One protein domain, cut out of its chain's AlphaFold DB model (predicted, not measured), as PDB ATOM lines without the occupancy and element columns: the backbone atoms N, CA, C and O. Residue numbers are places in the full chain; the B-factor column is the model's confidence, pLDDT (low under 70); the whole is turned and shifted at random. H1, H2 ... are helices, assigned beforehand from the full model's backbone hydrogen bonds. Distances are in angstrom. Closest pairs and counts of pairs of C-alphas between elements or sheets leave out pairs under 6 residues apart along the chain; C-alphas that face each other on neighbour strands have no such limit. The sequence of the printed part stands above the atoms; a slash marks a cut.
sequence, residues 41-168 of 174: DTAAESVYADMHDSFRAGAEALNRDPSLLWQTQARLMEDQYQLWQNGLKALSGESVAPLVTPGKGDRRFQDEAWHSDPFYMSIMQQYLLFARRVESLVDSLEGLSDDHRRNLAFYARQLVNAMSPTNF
ATOM      1  N   ASP A  41     -64.028 -38.590 -12.002       71.81
ATOM      2  CA  ASP A  41     -65.320 -38.911 -11.384       71.81
ATOM      3  C   ASP A  41     -66.264 -37.698 -11.517       71.81
ATOM      4  O   ASP A  41     -65.819 -36.558 -11.658       71.81
ATOM      5  N   THR A  42     -67.568 -37.915 -11.404       70.06
ATOM      6  CA  THR A  42     -68.622 -36.886 -11.365       70.06
ATOM      7  C   THR A  42     -68.296 -35.717 -10.418       70.06
ATOM      8  O   THR A  42     -68.602 -34.554 -10.694       70.06
ATOM      9  N   ALA A  43     -67.601 -35.996  -9.311       72.62
ATOM     10  CA  ALA A  43     -67.097 -34.980  -8.392       72.62
ATOM     11  C   ALA A  43     -65.977 -34.122  -9.012       72.62
ATOM     12  O   ALA A  43     -65.974 -32.905  -8.856       72.62
ATOM     13  N   ALA A  44     -65.049 -34.722  -9.756       76.19
ATOM     14  CA  ALA A  44     -64.016 -33.981 -10.466       76.19
ATOM     15  C   ALA A  44     -64.611 -33.195 -11.646       76.19
ATOM     16  O   ALA A  44     -64.261 -32.031 -11.818       76.19
ATOM     17  N   GLU A  45     -65.560 -33.766 -12.395       80.62
ATOM     18  CA  GLU A  45     -66.301 -33.045 -13.441       80.62
ATOM     19  C   GLU A  45     -66.993 -31.790 -12.898       80.62
ATOM     20  O   GLU A  45     -66.873 -30.720 -13.493       80.62
ATOM     21  N   SER A  46     -67.657 -31.885 -11.741       83.06
ATOM     22  CA  SER A  46     -68.322 -30.724 -11.135       83.06
ATOM     23  C   SER A  46     -67.337 -29.647 -10.668       83.06
ATOM     24  O   SER A  46     -67.601 -28.464 -10.866       83.06
ATOM     25  N   VAL A  47     -66.166 -30.026 -10.144       87.06
ATOM     26  CA  VAL A  47     -65.090 -29.076  -9.802       87.06
ATOM     27  C   VAL A  47     -64.509 -28.404 -11.049       87.06
ATOM     28  O   VAL A  47     -64.263 -27.200 -11.030       87.06
ATOM     29  N   TYR A  48     -64.295 -29.145 -12.141       86.81
ATOM     30  CA  TYR A  48     -63.822 -28.563 -13.403       86.81
ATOM     31  C   TYR A  48     -64.850 -27.604 -14.009       86.81
ATOM     32  O   TYR A  48     -64.471 -26.539 -14.499       86.81
ATOM     33  N   ALA A  49     -66.135 -27.962 -13.954       90.38
ATOM     34  CA  ALA A  49     -67.221 -27.107 -14.407       90.38
ATOM     35  C   ALA A  49     -67.303 -25.816 -13.576       90.38
ATOM     36  O   ALA A  49     -67.298 -24.731 -14.152       90.38
ATOM     37  N   ASP A  50     -67.274 -25.917 -12.243       93.19
ATOM     38  CA  ASP A  50     -67.300 -24.756 -11.343       93.19
ATOM     39  C   ASP A  50     -66.077 -23.844 -11.529       93.19
ATOM     40  O   ASP A  50     -66.197 -22.617 -11.577       93.19
ATOM     41  N   MET A  51     -64.894 -24.435 -11.722       93.69
ATOM     42  CA  MET A  51     -63.682 -23.696 -12.068       93.69
ATOM     43  C   MET A  51     -63.858 -22.932 -13.382       93.69
ATOM     44  O   MET A  51     -63.608 -21.725 -13.431       93.69
ATOM     45  N   HIS A  52     -64.297 -23.612 -14.442       94.62
ATOM     46  CA  HIS A  52     -64.523 -22.993 -15.745       94.62
ATOM     47  C   HIS A  52     -65.546 -21.851 -15.659       94.62
ATOM     48  O   HIS A  52     -65.301 -20.763 -16.182       94.62
ATOM     49  N   ASP A  53     -66.657 -22.065 -14.956       96.38
ATOM     50  CA  ASP A  53     -67.704 -21.061 -14.780       96.38
ATOM     51  C   ASP A  53     -67.231 -19.855 -13.971       96.38
ATOM     52  O   ASP A  53     -67.500 -18.714 -14.357       96.38
ATOM     53  N   SER A  54     -66.443 -20.079 -12.920       96.75
ATOM     54  CA  SER A  54     -65.832 -19.012 -12.127       96.75
ATOM     55  C   SER A  54     -64.862 -18.164 -12.956       96.75
ATOM     56  O   SER A  54     -64.909 -16.933 -12.897       96.75
ATOM     57  N   PHE A  55     -64.011 -18.792 -13.778       96.56
ATOM     58  CA  PHE A  55     -63.106 -18.066 -14.678       96.56
ATOM     59  C   PHE A  55     -63.854 -17.318 -15.777       96.56
ATOM     60  O   PHE A  55     -63.506 -16.174 -16.074       96.56
ATOM     61  N   ARG A  56     -64.900 -17.917 -16.353       97.12
ATOM     62  CA  ARG A  56     -65.762 -17.256 -17.336       97.12
ATOM     63  C   ARG A  56     -66.441 -16.028 -16.727       97.12
ATOM     64  O   ARG A  56     -66.368 -14.953 -17.315       97.12
ATOM     65  N   ALA A  57     -67.019 -16.152 -15.533       96.88
ATOM     66  CA  ALA A  57     -67.618 -15.031 -14.813       96.88
ATOM     67  C   ALA A  57     -66.588 -13.926 -14.520       96.88
ATOM     68  O   ALA A  57     -66.869 -12.745 -14.730       96.88
ATOM     69  N   GLY A  58     -65.373 -14.300 -14.101       96.38
ATOM     70  CA  GLY A  58     -64.261 -13.368 -13.906       96.38
ATOM     71  C   GLY A  58     -63.860 -12.633 -15.188       96.38
ATOM     72  O   GLY A  58     -63.678 -11.418 -15.169       96.38
ATOM     73  N   ALA A  59     -63.777 -13.342 -16.315       95.19
ATOM     74  CA  ALA A  59     -63.473 -12.752 -17.616       95.19
ATOM     75  C   ALA A  59     -64.581 -11.795 -18.087       95.19
ATOM     76  O   ALA A  59     -64.296 -10.711 -18.593       95.19
ATOM     77  N   GLU A  60     -65.849 -12.154 -17.879       95.62
ATOM     78  CA  GLU A  60     -66.982 -11.268 -18.145       95.62
ATOM     79  C   GLU A  60     -66.941 -10.010 -17.266       95.62
ATOM     80  O   GLU A  60     -67.183  -8.913 -17.766       95.62
ATOM     81  N   ALA A  61     -66.621 -10.145 -15.974       95.31
ATOM     82  CA  ALA A  61     -66.444  -9.011 -15.069       95.31
ATOM     83  C   ALA A  61     -65.296  -8.098 -15.528       95.31
ATOM     84  O   ALA A  61     -65.482  -6.887 -15.626       95.31
ATOM     85  N   LEU A  62     -64.153  -8.670 -15.910       94.19
ATOM     86  CA  LEU A  62     -63.015  -7.910 -16.429       94.19
ATOM     87  C   LEU A  62     -63.347  -7.185 -17.742       94.19
ATOM     88  O   LEU A  62     -62.949  -6.041 -17.928       94.19
ATOM     89  N   ASN A  63     -64.116  -7.808 -18.638       93.56
ATOM     90  CA  ASN A  63     -64.557  -7.172 -19.884       93.56
ATOM     91  C   ASN A  63     -65.478  -5.963 -19.649       93.56
ATOM     92  O   ASN A  63     -65.554  -5.084 -20.507       93.56
ATOM     93  N   ARG A  64     -66.175  -5.903 -18.506       93.69
ATOM     94  CA  ARG A  64     -66.995  -4.744 -18.113       93.69
ATOM     95  C   ARG A  64     -66.150  -3.587 -17.573       93.69
ATOM     96  O   ARG A  64     -66.590  -2.447 -17.681       93.69
ATOM     97  N   ASP A  65     -64.942  -3.860 -17.079       93.12
ATOM     98  CA  ASP A  65     -63.956  -2.849 -16.685       93.12
ATOM     99  C   ASP A  65     -62.588  -3.066 -17.369       93.12
ATOM    100  O   ASP A  65     -61.617  -3.521 -16.752       93.12
ATOM    101  N   PRO A  66     -62.453  -2.682 -18.653       89.94
ATOM    102  CA  PRO A  66     -61.176  -2.757 -19.362       89.94
ATOM    103  C   PRO A  66     -60.074  -1.897 -18.726       89.94
ATOM    104  O   PRO A  66     -58.887  -2.132 -18.962       89.94
ATOM    105  N   SER A  67     -60.441  -0.885 -17.929       94.19
ATOM    106  CA  SER A  67     -59.470  -0.013 -17.270       94.19
ATOM    107  C   SER A  67     -58.698  -0.766 -16.187       94.19
ATOM    108  O   SER A  67     -57.494  -0.549 -16.042       94.19
ATOM    109  N   LEU A  68     -59.346  -1.706 -15.494       94.00
ATOM    110  CA  LEU A  68     -58.708  -2.562 -14.498       94.00
ATOM    111  C   LEU A  68     -57.593  -3.416 -15.109       94.00
ATOM    112  O   LEU A  68     -56.531  -3.575 -14.496       94.00
ATOM    113  N   LEU A  69     -57.791  -3.926 -16.330       90.44
ATOM    114  CA  LEU A  69     -56.751  -4.664 -17.046       90.44
ATOM    115  C   LEU A  69     -55.543  -3.763 -17.319       90.44
ATOM    116  O   LEU A  69     -54.417  -4.144 -16.996       90.44
ATOM    117  N   TRP A  70     -55.761  -2.550 -17.834       93.62
ATOM    118  CA  TRP A  70     -54.672  -1.605 -18.093       93.62
ATOM    119  C   TRP A  70     -53.940  -1.174 -16.828       93.62
ATOM    120  O   TRP A  70     -52.712  -1.145 -16.811       93.62
ATOM    121  N   GLN A  71     -54.664  -0.909 -15.742       95.06
ATOM    122  CA  GLN A  71     -54.064  -0.599 -14.445       95.06
ATOM    123  C   GLN A  71     -53.241  -1.773 -13.908       95.06
ATOM    124  O   GLN A  71     -52.185  -1.581 -13.307       95.06
ATOM    125  N   THR A  72     -53.706  -3.005 -14.109       93.50
ATOM    126  CA  THR A  72     -52.974  -4.210 -13.701       93.50
ATOM    127  C   THR A  72     -51.710  -4.403 -14.537       93.50
ATOM    128  O   THR A  72     -50.653  -4.658 -13.967       93.50
ATOM    129  N   GLN A  73     -51.778  -4.182 -15.854       93.25
ATOM    130  CA  GLN A  73     -50.608  -4.196 -16.739       93.25
ATOM    131  C   GLN A  73     -49.594  -3.107 -16.365       93.25
ATOM    132  O   GLN A  73     -48.413  -3.401 -16.212       93.25
ATOM    133  N   ALA A  74     -50.044  -1.873 -16.125       95.50
ATOM    134  CA  ALA A  74     -49.171  -0.781 -15.695       95.50
ATOM    135  C   ALA A  74     -48.463  -1.105 -14.368       95.50
ATOM    136  O   ALA A  74     -47.262  -0.886 -14.231       95.50
ATOM    137  N   ARG A  75     -49.188  -1.695 -13.409       95.19
ATOM    138  CA  ARG A  75     -48.624  -2.143 -12.126       95.19
ATOM    139  C   ARG A  75     -47.604  -3.276 -12.285       95.19
ATOM    140  O   ARG A  75     -46.606  -3.276 -11.575       95.19
ATOM    141  N   LEU A  76     -47.823  -4.208 -13.215       93.56
ATOM    142  CA  LEU A  76     -46.847  -5.252 -13.553       93.56
ATOM    143  C   LEU A  76     -45.577  -4.666 -14.186       93.56
ATOM    144  O   LEU A  76     -44.474  -5.083 -13.842       93.56
ATOM    145  N   MET A  77     -45.721  -3.692 -15.087       95.06
ATOM    146  CA  MET A  77     -44.575  -3.012 -15.700       95.06
ATOM    147  C   MET A  77     -43.753  -2.244 -14.661       95.06
ATOM    148  O   MET A  77     -42.527  -2.320 -14.688       95.06
ATOM    149  N   GLU A  78     -44.418  -1.559 -13.728       95.69
ATOM    150  CA  GLU A  78     -43.752  -0.874 -12.617       95.69
ATOM    151  C   GLU A  78     -42.971  -1.861 -11.742       95.69
ATOM    152  O   GLU A  78     -41.785  -1.661 -11.494       95.69
ATOM    153  N   ASP A  79     -43.586  -2.978 -11.348       94.44
ATOM    154  CA  ASP A  79     -42.903  -4.025 -10.581       94.44
ATOM    155  C   ASP A  79     -41.671  -4.563 -11.312       94.44
ATOM    156  O   ASP A  79     -40.603  -4.720 -10.718       94.44
ATOM    157  N   GLN A  80     -41.795  -4.818 -12.615       93.75
ATOM    158  CA  GLN A  80     -40.693  -5.318 -13.429       93.75
ATOM    159  C   GLN A  80     -39.550  -4.301 -13.529       93.75
ATOM    160  O   GLN A  80     -38.375  -4.683 -13.493       93.75
ATOM    161  N   TYR A  81     -39.881  -3.015 -13.631       94.88
ATOM    162  CA  TYR A  81     -38.910  -1.929 -13.638       94.88
ATOM    163  C   TYR A  81     -38.183  -1.813 -12.293       94.88
ATOM    164  O   TYR A  81     -36.956  -1.699 -12.266       94.88
ATOM    165  N   GLN A  82     -38.909  -1.917 -11.177       94.12
ATOM    166  CA  GLN A  82     -38.329  -1.919  -9.832       94.12
ATOM    167  C   GLN A  82     -37.413  -3.129  -9.607       94.12
ATOM    168  O   GLN A  82     -36.315  -2.982  -9.073       94.12
ATOM    169  N   LEU A  83     -37.805  -4.322 -10.070       92.69
ATOM    170  CA  LEU A  83     -36.951  -5.512 -10.010       92.69
ATOM    171  C   LEU A  83     -35.661  -5.342 -10.809       92.69
ATOM    172  O   LEU A  83     -34.593  -5.712 -10.329       92.69
ATOM    173  N   TRP A  84     -35.746  -4.770 -12.009       92.12
ATOM    174  CA  TRP A  84     -34.566  -4.507 -12.830       92.12
ATOM    175  C   TRP A  84     -33.623  -3.500 -12.164       92.12
ATOM    176  O   TRP A  84     -32.423  -3.757 -12.070       92.12
ATOM    177  N   GLN A  85     -34.159  -2.400 -11.628       92.12
ATOM    178  CA  GLN A  85     -33.374  -1.435 -10.855       92.12
ATOM    179  C   GLN A  85     -32.698  -2.078  -9.642       92.12
ATOM    180  O   GLN A  85     -31.519  -1.835  -9.388       92.12
ATOM    181  N   ASN A  86     -33.431  -2.909  -8.901       91.19
ATOM    182  CA  ASN A  86     -32.897  -3.631  -7.754       91.19
ATOM    183  C   ASN A  86     -31.804  -4.622  -8.166       91.19
ATOM    184  O   ASN A  86     -30.784  -4.707  -7.490       91.19
ATOM    185  N   GLY A  87     -31.964  -5.308  -9.298       87.75
ATOM    186  CA  GLY A  87     -30.932  -6.173  -9.867       87.75
ATOM    187  C   GLY A  87     -29.656  -5.407 -10.227       87.75
ATOM    188  O   GLY A  87     -28.564  -5.858  -9.896       87.75
ATOM    189  N   LEU A  88     -29.772  -4.220 -10.834       89.75
ATOM    190  CA  LEU A  88     -28.611  -3.376 -11.144       89.75
ATOM    191  C   LEU A  88     -27.867  -2.912  -9.884       89.75
ATOM    192  O   LEU A  88     -26.640  -2.964  -9.857       89.75
ATOM    193  N   LYS A  89     -28.598  -2.505  -8.840       88.75
ATOM    194  CA  LYS A  89     -28.015  -2.139  -7.538       88.75
ATOM    195  C   LYS A  89     -27.363  -3.340  -6.841       88.75
ATOM    196  O   LYS A  89     -26.279  -3.231  -6.284       88.75
ATOM    197  N   ALA A  90     -27.974  -4.520  -6.918       85.19
ATOM    198  CA  ALA A  90     -27.370  -5.731  -6.369       85.19
ATOM    199  C   ALA A  90     -26.057  -6.086  -7.095       85.19
ATOM    200  O   ALA A  90     -25.072  -6.452  -6.456       85.19
ATOM    201  N   LEU A  91     -26.005  -5.915  -8.422       84.94
ATOM    202  CA  LEU A  91     -24.792  -6.125  -9.222       84.94
ATOM    203  C   LEU A  91     -23.692  -5.085  -8.947       84.94
ATOM    204  O   LEU A  91     -22.517  -5.411  -9.109       84.94
ATOM    205  N   SER A  92     -24.033  -3.865  -8.512       88.12
ATOM    206  CA  SER A  92     -23.048  -2.871  -8.046       88.12
ATOM    207  C   SER A  92     -22.520  -3.156  -6.633       88.12
ATOM    208  O   SER A  92     -21.649  -2.431  -6.151       88.12
ATOM    209  N   GLY A  93     -22.999  -4.222  -5.979       83.50
ATOM    210  CA  GLY A  93     -22.614  -4.605  -4.621       83.50
ATOM    211  C   GLY A  93     -23.394  -3.873  -3.527       83.50
ATOM    212  O   GLY A  93     -23.035  -3.978  -2.354       83.50
ATOM    213  N   GLU A  94     -24.450  -3.135  -3.878       85.31
ATOM    214  CA  GLU A  94     -25.328  -2.503  -2.898       85.31
ATOM    215  C   GLU A  94     -26.279  -3.532  -2.274       85.31
ATOM    216  O   GLU A  94     -26.825  -4.409  -2.945       85.31
ATOM    217  N   SER A  95     -26.521  -3.399  -0.969       80.62
ATOM    218  CA  SER A  95     -27.574  -4.161  -0.299       80.62
ATOM    219  C   SER A  95     -28.932  -3.566  -0.664       80.62
ATOM    220  O   SER A  95     -29.204  -2.398  -0.383       80.62
ATOM    221  N   VAL A  96     -29.787  -4.371  -1.291       83.75
ATOM    222  CA  VAL A  96     -31.110  -3.945  -1.749       83.75
ATOM    223  C   VAL A  96     -32.184  -4.653  -0.941       83.75
ATOM    224  O   VAL A  96     -32.210  -5.880  -0.861       83.75
ATOM    225  N   ALA A  97     -33.090  -3.878  -0.347       86.81
ATOM    226  CA  ALA A  97     -34.231  -4.443   0.355       86.81
ATOM    227  C   ALA A  97     -35.202  -5.123  -0.637       86.81
ATOM    228  O   ALA A  97     -35.471  -4.567  -1.709       86.81
ATOM    229  N   PRO A  98     -35.766  -6.295  -0.291       90.12
ATOM    230  CA  PRO A  98     -36.753  -6.968  -1.127       90.12
ATOM    231  C   PRO A  98     -38.020  -6.114  -1.292       90.12
ATOM    232  O   PRO A  98     -38.506  -5.519  -0.331       90.12
ATOM    233  N   LEU A  99     -38.593  -6.092  -2.500       92.50
ATOM    234  CA  LEU A  99     -39.851  -5.385  -2.796       92.50
ATOM    235  C   LEU A  99     -41.058  -6.078  -2.154       92.50
ATOM    236  O   LEU A  99     -42.063  -5.453  -1.811       92.50
ATOM    237  N   VAL A 100     -40.966  -7.396  -2.003       94.31
ATOM    238  CA  VAL A 100     -41.970  -8.232  -1.360       94.31
ATOM    239  C   VAL A 100     -41.296  -9.329  -0.552       94.31
ATOM    240  O   VAL A 100     -40.314  -9.923  -0.975       94.31
ATOM    241  N   THR A 101     -41.829  -9.632   0.624       92.94
ATOM    242  CA  THR A 101     -41.391 -10.778   1.421       92.94
ATOM    243  C   THR A 101     -42.458 -11.869   1.391       92.94
ATOM    244  O   THR A 101     -43.645 -11.543   1.266       92.94
ATOM    245  N   PRO A 102     -42.076 -13.149   1.547       93.44
ATOM    246  CA  PRO A 102     -43.038 -14.224   1.751       93.44
ATOM    247  C   PRO A 102     -44.016 -13.901   2.887       93.44
ATOM    248  O   PRO A 102     -43.671 -13.221   3.859       93.44
ATOM    249  N   GLY A 103     -45.248 -14.398   2.770       90.81
ATOM    250  CA  GLY A 103     -46.236 -14.281   3.838       90.81
ATOM    251  C   GLY A 103     -45.758 -14.969   5.120       90.81
ATOM    252  O   GLY A 103     -44.976 -15.923   5.083       90.81
ATOM    253  N   LYS A 104     -46.246 -14.511   6.280       88.25
ATOM    254  CA  LYS A 104     -45.940 -15.166   7.559       88.25
ATOM    255  C   LYS A 104     -46.354 -16.641   7.491       88.25
ATOM    256  O   LYS A 104     -47.519 -16.941   7.260       88.25
ATOM    257  N   GLY A 105     -45.401 -17.544   7.716       88.12
ATOM    258  CA  GLY A 105     -45.637 -18.989   7.689       88.12
ATOM    259  C   GLY A 105     -45.568 -19.643   6.306       88.12
ATOM    260  O   GLY A 105     -45.803 -20.847   6.217       88.12
ATOM    261  N   ASP A 106     -45.215 -18.911   5.242       91.94
ATOM    262  CA  ASP A 106     -45.007 -19.508   3.921       91.94
ATOM    263  C   ASP A 106     -43.781 -20.438   3.930       91.94
ATOM    264  O   ASP A 106     -42.628 -20.001   3.935       91.94
ATOM    265  N   ARG A 107     -44.038 -21.751   3.966       90.31
ATOM    266  CA  ARG A 107     -42.991 -22.773   4.100       90.31
ATOM    267  C   ARG A 107     -42.161 -22.965   2.831       90.31
ATOM    268  O   ARG A 107     -41.106 -23.590   2.898       90.31
ATOM    269  N   ARG A 108     -42.631 -22.441   1.695       90.50
ATOM    270  CA  ARG A 108     -41.994 -22.603   0.381       90.50
ATOM    271  C   ARG A 108     -40.627 -21.921   0.342       90.50
ATOM    272  O   ARG A 108     -39.661 -22.506  -0.130       90.50
ATOM    273  N   PHE A 109     -40.522 -20.739   0.943       94.00
ATOM    274  CA  PHE A 109     -39.326 -19.894   0.902       94.00
ATOM    275  C   PHE A 109     -38.512 -19.935   2.209       94.00
ATOM    276  O   PHE A 109     -37.961 -18.924   2.638       94.00
ATOM    277  N   GLN A 110     -38.476 -21.089   2.889       91.31
ATOM    278  CA  GLN A 110     -37.744 -21.256   4.160       91.31
ATOM    279  C   GLN A 110     -36.246 -21.502   3.996       91.31
ATOM    280  O   GLN A 110     -35.504 -21.317   4.955       91.31
ATOM    281  N   ASP A 111     -35.821 -21.979   2.827       91.75
ATOM    282  CA  ASP A 111     -34.404 -22.225   2.567       91.75
ATOM    283  C   ASP A 111     -33.603 -20.918   2.582       91.75
ATOM    284  O   ASP A 111     -34.087 -19.901   2.083       91.75
ATOM    285  N   GLU A 112     -32.388 -20.943   3.137       90.50
ATOM    286  CA  GLU A 112     -31.529 -19.760   3.243       90.50
ATOM    287  C   GLU A 112     -31.187 -19.186   1.865       90.50
ATOM    288  O   GLU A 112     -31.139 -17.964   1.720       90.50
ATOM    289  N   ALA A 113     -31.056 -20.038   0.840       90.12
ATOM    290  CA  ALA A 113     -30.743 -19.614  -0.522       90.12
ATOM    291  C   ALA A 113     -31.754 -18.592  -1.073       90.12
ATOM    292  O   ALA A 113     -31.364 -17.668  -1.781       90.12
ATOM    293  N   TRP A 114     -33.036 -18.672  -0.688       92.31
ATOM    294  CA  TRP A 114     -34.058 -17.693  -1.094       92.31
ATOM    295  C   TRP A 114     -33.790 -16.268  -0.588       92.31
ATOM    296  O   TRP A 114     -34.339 -15.310  -1.137       92.31
ATOM    297  N   HIS A 115     -32.962 -16.128   0.450       88.81
ATOM    298  CA  HIS A 115     -32.655 -14.863   1.121       88.81
ATOM    299  C   HIS A 115     -31.199 -14.428   0.941       88.81
ATOM    300  O   HIS A 115     -30.919 -13.237   1.054       88.81
ATOM    301  N   SER A 116     -30.280 -15.359   0.678       86.81
ATOM    302  CA  SER A 116     -28.841 -15.081   0.569       86.81
ATOM    303  C   SER A 116     -28.319 -15.052  -0.868       86.81
ATOM    304  O   SER A 116     -27.356 -14.336  -1.141       86.81
ATOM    305  N   ASP A 117     -28.949 -15.776  -1.795       87.19
ATOM    306  CA  ASP A 117     -28.509 -15.858  -3.186       87.19
ATOM    307  C   ASP A 117     -29.329 -14.901  -4.080       87.19
ATOM    308  O   ASP A 117     -30.559 -15.029  -4.167       87.19
ATOM    309  N   PRO A 118     -28.681 -13.952  -4.787       85.94
ATOM    310  CA  PRO A 118     -29.363 -13.003  -5.668       85.94
ATOM    311  C   PRO A 118     -30.231 -13.649  -6.758       85.94
ATOM    312  O   PRO A 118     -31.258 -13.079  -7.140       85.94
ATOM    313  N   PHE A 119     -29.849 -14.825  -7.265       85.69
ATOM    314  CA  PHE A 119     -30.600 -15.550  -8.289       85.69
ATOM    315  C   PHE A 119     -31.920 -16.088  -7.728       85.69
ATOM    316  O   PHE A 119     -32.992 -15.766  -8.251       85.69
ATOM    317  N   TYR A 120     -31.865 -16.838  -6.623       90.06
ATOM    318  CA  TYR A 120     -33.063 -17.377  -5.973       90.06
ATOM    319  C   TYR A 120     -33.955 -16.256  -5.432       90.06
ATOM    320  O   TYR A 120     -35.174 -16.290  -5.627       90.06
ATOM    321  N   MET A 121     -33.366 -15.214  -4.838       89.62
ATOM    322  CA  MET A 121     -34.108 -14.038  -4.390       89.62
ATOM    323  C   MET A 121     -34.875 -13.391  -5.549       89.62
ATOM    324  O   MET A 121     -36.062 -13.108  -5.404       89.62
ATOM    325  N   SER A 122     -34.247 -13.209  -6.714       89.38
ATOM    326  CA  SER A 122     -34.896 -12.610  -7.889       89.38
ATOM    327  C   SER A 122     -36.095 -13.429  -8.375       89.38
ATOM    328  O   SER A 122     -37.163 -12.864  -8.623       89.38
ATOM    329  N   ILE A 123     -35.954 -14.757  -8.453       91.31
ATOM    330  CA  ILE A 123     -37.043 -15.669  -8.840       91.31
ATOM    331  C   ILE A 123     -38.197 -15.599  -7.830       91.31
ATOM    332  O   ILE A 123     -39.362 -15.495  -8.218       91.31
ATOM    333  N   MET A 124     -37.888 -15.600  -6.529       94.00
ATOM    334  CA  MET A 124     -38.893 -15.451  -5.475       94.00
ATOM    335  C   MET A 124     -39.615 -14.102  -5.565       94.00
ATOM    336  O   MET A 124     -40.842 -14.072  -5.486       94.00
ATOM    337  N   GLN A 125     -38.891 -12.991  -5.742       94.12
ATOM    338  CA  GLN A 125     -39.495 -11.660  -5.857       94.12
ATOM    339  C   GLN A 125     -40.470 -11.588  -7.040       94.12
ATOM    340  O   GLN A 125     -41.595 -11.118  -6.874       94.12
ATOM    341  N   GLN A 126     -40.065 -12.092  -8.214       93.75
ATOM    342  CA  GLN A 126     -40.916 -12.151  -9.409       93.75
ATOM    343  C   GLN A 126     -42.197 -12.941  -9.141       93.75
ATOM    344  O   GLN A 126     -43.298 -12.457  -9.408       93.75
ATOM    345  N   TYR A 127     -42.058 -14.131  -8.552       95.00
ATOM    346  CA  TYR A 127     -43.188 -14.981  -8.202       95.00
ATOM    347  C   TYR A 127     -44.152 -14.301  -7.220       95.00
ATOM    348  O   TYR A 127     -45.359 -14.272  -7.452       95.00
ATOM    349  N   LEU A 128     -43.633 -13.742  -6.124       96.06
ATOM    350  CA  LEU A 128     -44.451 -13.133  -5.077       96.06
ATOM    351  C   LEU A 128     -45.175 -11.873  -5.568       96.06
ATOM    352  O   LEU A 128     -46.331 -11.653  -5.199       96.06
ATOM    353  N   LEU A 129     -44.526 -11.061  -6.410       95.88
ATOM    354  CA  LEU A 129     -45.167  -9.913  -7.051       95.88
ATOM    355  C   LEU A 129     -46.284 -10.381  -7.979       95.88
ATOM    356  O   LEU A 129     -47.417  -9.927  -7.832       95.88
ATOM    357  N   PHE A 130     -46.013 -11.350  -8.854       95.00
ATOM    358  CA  PHE A 130     -47.029 -11.921  -9.737       95.00
ATOM    359  C   PHE A 130     -48.231 -12.474  -8.954       95.00
ATOM    360  O   PHE A 130     -49.375 -12.123  -9.249       95.00
ATOM    361  N   ALA A 131     -47.985 -13.259  -7.904       95.62
ATOM    362  CA  ALA A 131     -49.029 -13.814  -7.049       95.62
ATOM    363  C   ALA A 131     -49.903 -12.721  -6.415       95.62
ATOM    364  O   ALA A 131     -51.132 -12.791  -6.480       95.62
ATOM    365  N   ARG A 132     -49.277 -11.665  -5.875       95.12
ATOM    366  CA  ARG A 132     -49.979 -10.502  -5.314       95.12
ATOM    367  C   ARG A 132     -50.808  -9.769  -6.370       95.12
ATOM    368  O   ARG A 132     -51.890  -9.279  -6.051       95.12
ATOM    369  N   ARG A 133     -50.323  -9.662  -7.613       95.06
ATOM    370  CA  ARG A 133     -51.058  -9.012  -8.711       95.06
ATOM    371  C   ARG A 133     -52.290  -9.801  -9.121       95.06
ATOM    372  O   ARG A 133     -53.328  -9.183  -9.328       95.06
ATOM    373  N   VAL A 134     -52.200 -11.129  -9.175       95.19
ATOM    374  CA  VAL A 134     -53.365 -11.986  -9.437       95.19
ATOM    375  C   VAL A 134     -54.402 -11.848  -8.321       95.19
ATOM    376  O   VAL A 134     -55.569 -11.616  -8.620       95.19
ATOM    377  N   GLU A 135     -53.985 -11.913  -7.053       95.00
ATOM    378  CA  GLU A 135     -54.890 -11.726  -5.907       95.00
ATOM    379  C   GLU A 135     -55.569 -10.348  -5.953       95.00
ATOM    380  O   GLU A 135     -56.793 -10.262  -5.937       95.00
ATOM    381  N   SER A 136     -54.789  -9.281  -6.157       95.38
ATOM    382  CA  SER A 136     -55.317  -7.912  -6.259       95.38
ATOM    383  C   SER A 136     -56.289  -7.736  -7.430       95.38
ATOM    384  O   SER A 136     -57.262  -6.995  -7.309       95.38
ATOM    385  N   LEU A 137     -56.021  -8.377  -8.575       95.44
ATOM    386  CA  LEU A 137     -56.903  -8.332  -9.739       95.44
ATOM    387  C   LEU A 137     -58.246  -8.986  -9.415       95.44
ATOM    388  O   LEU A 137     -59.277  -8.370  -9.661       95.44
ATOM    389  N   VAL A 138     -58.230 -10.193  -8.844       95.81
ATOM    390  CA  VAL A 138     -59.455 -10.917  -8.473       95.81
ATOM    391  C   VAL A 138     -60.264 -10.139  -7.435       95.81
ATOM    392  O   VAL A 138     -61.480 -10.014  -7.581       95.81
ATOM    393  N   ASP A 139     -59.600  -9.558  -6.435       95.06
ATOM    394  CA  ASP A 139     -60.253  -8.741  -5.408       95.06
ATOM    395  C   ASP A 139     -60.898  -7.475  -5.991       95.06
ATOM    396  O   ASP A 139     -61.960  -7.055  -5.531       95.06
ATOM    397  N   SER A 140     -60.294  -6.902  -7.036       95.50
ATOM    398  CA  SER A 140     -60.789  -5.693  -7.708       95.50
ATOM    399  C   SER A 140     -61.935  -5.955  -8.692       95.50
ATOM    400  O   SER A 140     -62.509  -5.001  -9.208       95.50
ATOM    401  N   LEU A 141     -62.274  -7.215  -8.993       96.00
ATOM    402  CA  LEU A 141     -63.388  -7.517  -9.893       96.00
ATOM    403  C   LEU A 141     -64.724  -7.174  -9.230       96.00
ATOM    404  O   LEU A 141     -65.050  -7.660  -8.143       96.00
ATOM    405  N   GLU A 142     -65.540  -6.388  -9.920       93.75
ATOM    406  CA  GLU A 142     -66.896  -6.034  -9.500       93.75
ATOM    407  C   GLU A 142     -67.956  -6.835 -10.275       93.75
ATOM    408  O   GLU A 142     -67.688  -7.434 -11.315       93.75
ATOM    409  N   GLY A 143     -69.185  -6.882  -9.751       92.62
ATOM    410  CA  GLY A 143     -70.316  -7.533 -10.429       92.62
ATOM    411  C   GLY A 143     -70.313  -9.068 -10.418       92.62
ATOM    412  O   GLY A 143     -71.139  -9.678 -11.092       92.62
ATOM    413  N   LEU A 144     -69.417  -9.701  -9.652       95.31
ATOM    414  CA  LEU A 144     -69.447 -11.141  -9.378       95.31
ATOM    415  C   LEU A 144     -70.407 -11.462  -8.229       95.31
ATOM    416  O   LEU A 144     -70.473 -10.714  -7.251       95.31
ATOM    417  N   SER A 145     -71.097 -12.603  -8.318       95.38
ATOM    418  CA  SER A 145     -71.769 -13.191  -7.155       95.38
ATOM    419  C   SER A 145     -70.740 -13.609  -6.104       95.38
ATOM    420  O   SER A 145     -69.577 -13.874  -6.422       95.38
ATOM    421  N   ASP A 146     -71.172 -13.711  -4.849       94.69
ATOM    422  CA  ASP A 146     -70.287 -14.100  -3.752       94.69
ATOM    423  C   ASP A 146     -69.669 -15.492  -3.958       94.69
ATOM    424  O   ASP A 146     -68.499 -15.696  -3.631       94.69
ATOM    425  N   ASP A 147     -70.427 -16.432  -4.534       94.38
ATOM    426  CA  ASP A 147     -69.932 -17.768  -4.889       94.38
ATOM    427  C   ASP A 147     -68.834 -17.691  -5.952       94.38
ATOM    428  O   ASP A 147     -67.719 -18.148  -5.710       94.38
ATOM    429  N   HIS A 148     -69.092 -17.024  -7.084       95.62
ATOM    430  CA  HIS A 148     -68.091 -16.887  -8.144       95.62
ATOM    431  C   HIS A 148     -66.849 -16.136  -7.665       95.62
ATOM    432  O   HIS A 148     -65.744 -16.500  -8.049       95.62
ATOM    433  N   ARG A 149     -66.994 -15.115  -6.810       96.25
ATOM    434  CA  ARG A 149     -65.847 -14.400  -6.232       96.25
ATOM    435  C   ARG A 149     -64.985 -15.332  -5.383       96.25
ATOM    436  O   ARG A 149     -63.768 -15.358  -5.559       96.25
ATOM    437  N   ARG A 150     -65.600 -16.096  -4.473       96.25
ATOM    438  CA  ARG A 150     -64.884 -17.053  -3.614       96.25
ATOM    439  C   ARG A 150     -64.195 -18.137  -4.433       96.25
ATOM    440  O   ARG A 150     -63.008 -18.386  -4.220       96.25
ATOM    441  N   ASN A 151     -64.916 -18.741  -5.372       96.44
ATOM    442  CA  ASN A 151     -64.415 -19.839  -6.189       96.44
ATOM    443  C   ASN A 151     -63.303 -19.352  -7.125       96.44
ATOM    444  O   ASN A 151     -62.226 -19.944  -7.155       96.44
ATOM    445  N   LEU A 152     -63.480 -18.203  -7.787       97.62
ATOM    446  CA  LEU A 152     -62.437 -17.583  -8.605       97.62
ATOM    447  C   LEU A 152     -61.173 -17.289  -7.789       97.62
ATOM    448  O   LEU A 152     -60.078 -17.636  -8.226       97.62
ATOM    449  N   ALA A 153     -61.304 -16.694  -6.600       97.38
ATOM    450  CA  ALA A 153     -60.164 -16.420  -5.727       97.38
ATOM    451  C   ALA A 153     -59.451 -17.705  -5.284       97.38
ATOM    452  O   ALA A 153     -58.219 -17.750  -5.247       97.38
ATOM    453  N   PHE A 154     -60.208 -18.760  -4.980       96.75
ATOM    454  CA  PHE A 154     -59.659 -20.071  -4.658       96.75
ATOM    455  C   PHE A 154     -58.888 -20.662  -5.844       96.75
ATOM    456  O   PHE A 154     -57.694 -20.937  -5.720       96.75
ATOM    457  N   TYR A 155     -59.518 -20.797  -7.012       96.75
ATOM    458  CA  TYR A 155     -58.897 -21.413  -8.184       96.75
ATOM    459  C   TYR A 155     -57.709 -20.609  -8.716       96.75
ATOM    460  O   TYR A 155     -56.673 -21.193  -9.032       96.75
ATOM    461  N   ALA A 156     -57.802 -19.277  -8.748       96.81
ATOM    462  CA  ALA A 156     -56.685 -18.419  -9.133       96.81
ATOM    463  C   ALA A 156     -55.484 -18.619  -8.199       96.81
ATOM    464  O   ALA A 156     -54.357 -18.792  -8.665       96.81
ATOM    465  N   ARG A 157     -55.718 -18.686  -6.881       95.38
ATOM    466  CA  ARG A 157     -54.668 -18.970  -5.893       95.38
ATOM    467  C   ARG A 157     -54.053 -20.353  -6.108       95.38
ATOM    468  O   ARG A 157     -52.836 -20.481  -6.026       95.38
ATOM    469  N   GLN A 158     -54.855 -21.369  -6.428       94.31
ATOM    470  CA  GLN A 158     -54.357 -22.716  -6.719       94.31
ATOM    471  C   GLN A 158     -53.488 -22.757  -7.984       94.31
ATOM    472  O   GLN A 158     -52.399 -23.328  -7.940       94.31
ATOM    473  N   LEU A 159     -53.902 -22.097  -9.072       93.75
ATOM    474  CA  LEU A 159     -53.092 -21.976 -10.292       93.75
ATOM    475  C   LEU A 159     -51.769 -21.253 -10.020       93.75
ATOM    476  O   LEU A 159     -50.701 -21.730 -10.403       93.75
ATOM    477  N   VAL A 160     -51.816 -20.128  -9.303       95.06
ATOM    478  CA  VAL A 160     -50.617 -19.376  -8.907       95.06
ATOM    479  C   VAL A 160     -49.701 -20.211  -8.014       95.06
ATOM    480  O   VAL A 160     -48.484 -20.189  -8.181       95.06
ATOM    481  N   ASN A 161     -50.251 -20.980  -7.078       92.25
ATOM    482  CA  ASN A 161     -49.467 -21.869  -6.225       92.25
ATOM    483  C   ASN A 161     -48.818 -23.008  -7.016       92.25
ATOM    484  O   ASN A 161     -47.681 -23.368  -6.713       92.25
ATOM    485  N   ALA A 162     -49.494 -23.543  -8.035       91.50
ATOM    486  CA  ALA A 162     -48.940 -24.568  -8.918       91.50
ATOM    487  C   ALA A 162     -47.736 -24.048  -9.725       91.50
ATOM    488  O   ALA A 162     -46.788 -24.795  -9.955       91.50
ATOM    489  N   MET A 163     -47.722 -22.755 -10.062       91.06
ATOM    490  CA  MET A 163     -46.598 -22.081 -10.728       91.06
ATOM    491  C   MET A 163     -45.452 -21.681  -9.782       91.06
ATOM    492  O   MET A 163     -44.488 -21.062 -10.230       91.06
ATOM    493  N   SER A 164     -45.531 -21.998  -8.482       92.44
ATOM    494  CA  SER A 164     -44.470 -21.662  -7.523       92.44
ATOM    495  C   SER A 164     -43.121 -22.239  -7.968       92.44
ATOM    496  O   SER A 164     -43.058 -23.429  -8.284       92.44
ATOM    497  N   PRO A 165     -42.022 -21.460  -7.928       89.88
ATOM    498  CA  PRO A 165     -40.706 -21.942  -8.348       89.88
ATOM    499  C   PRO A 165     -40.237 -23.143  -7.516       89.88
ATOM    500  O   PRO A 165     -39.573 -24.032  -8.026       89.88
ATOM    501  N   THR A 166     -40.680 -23.253  -6.265       87.88
ATOM    502  CA  THR A 166     -40.390 -24.399  -5.390       87.88
ATOM    503  C   THR A 166     -40.948 -25.735  -5.884       87.88
ATOM    504  O   THR A 166     -40.556 -26.777  -5.365       87.88
ATOM    505  N   ASN A 167     -41.873 -25.722  -6.848       87.50
ATOM    506  CA  ASN A 167     -42.461 -26.938  -7.411       87.50
ATOM    507  C   ASN A 167     -41.596 -27.558  -8.518       87.50
ATOM    508  O   ASN A 167     -41.889 -28.668  -8.956       87.50
ATOM    509  N   PHE A 168     -40.543 -26.874  -8.975       83.94
ATOM    510  CA  PHE A 168     -39.683 -27.347 -10.055       83.94
ATOM    511  C   PHE A 168     -38.282 -27.639  -9.522       83.94
ATOM    512  O   PHE A 168     -37.648 -26.781  -8.917       83.94
TER     513      PHE A 168
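Overview. This is residues 41 to 168 of the 174 residues of the protein "Poly-beta-hydroxybutyrate polymerase" of Halomonas elongata (UniProt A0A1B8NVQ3). Look for three helices side by side in one row: H2, the longest, then H4 in the middle, then H5, with neighbours in the row running opposite ways, while H1 stands crosswise at one end of the row like the back of a comb. The tiny H3 sits at the other end, by the start of H4, and the long link from H2 to H3 loops back over H4; residues 41 to 46, of which 42 to 46 belong to H1, stick out past H5. The printed part has 128 residues with five named helices, in the order H1 H2 H3 H4 H5, and no named strand; its class is all helix. The whole is loose, with a radius of gyration of the C-alphas of 17.3 A and spans of 53 by 37 by 22 A.

Arrangement. Start at H2, residues 66 to 91, and set beside it H4, residues 118 to 139: they touch at a shallow tilt of 15 degrees, opposite ways, with their closest C-alphas, those of Thr 72 and Leu 137, 6.9 A apart. H4 is the hub, touching three helices. With its residues 131 to 139 alone it touches H5, residues 146 to 162, at a shallow tilt of 13 degrees, opposite ways; the closest C-alphas are those of Ala 131 and Val 160, 6.1 A apart, and the two form a helical hairpin. H2 and H5 are apart. Now find H1, residues 42 to 64, whose residues 50 to 58 alone touch residues 148 to 155 of H5, about perpendicular at 77 degrees; the closest C-alphas, of Ser 54 and His 148, are 5.0 A apart. H1 is close to but not clearly touching H2, with the C-alphas of Leu 62 and Leu 69 the closest at 7.1 A. H3, residues 113 to 116, and H4 touch only at the corner, where the closest C-alphas, of Trp 114 and Met 121, are 4.9 A apart. In H1, H2, H4 and H5 every O i to N i+4 pair is within hydrogen-bond range; H3 is too short for such a pair.

Along the chain. Find C-alpha 66 at (-61.176, -2.757, -19.362); from there H2 runs 37.9 A to C-alpha 91 at (-24.792, -6.125, -9.222). H4 covers 31.2 A from Pro 118 to Asp 139, and H5 24.3 A from Asp 146 to C-alpha 162 at (-48.940, -24.568, -8.918). H1 measures 32.9 A from Thr 42 to Arg 64.

Size, cuts and confidence. The C-alphas of Thr 42 and Ser 92 are the two farthest apart, at 57.0 A. The printed part has no cut. Residues 92 to 112 make the long link from H2 to H3. The mean pLDDT of the printed part is 91.7, and no printed residue is under 70.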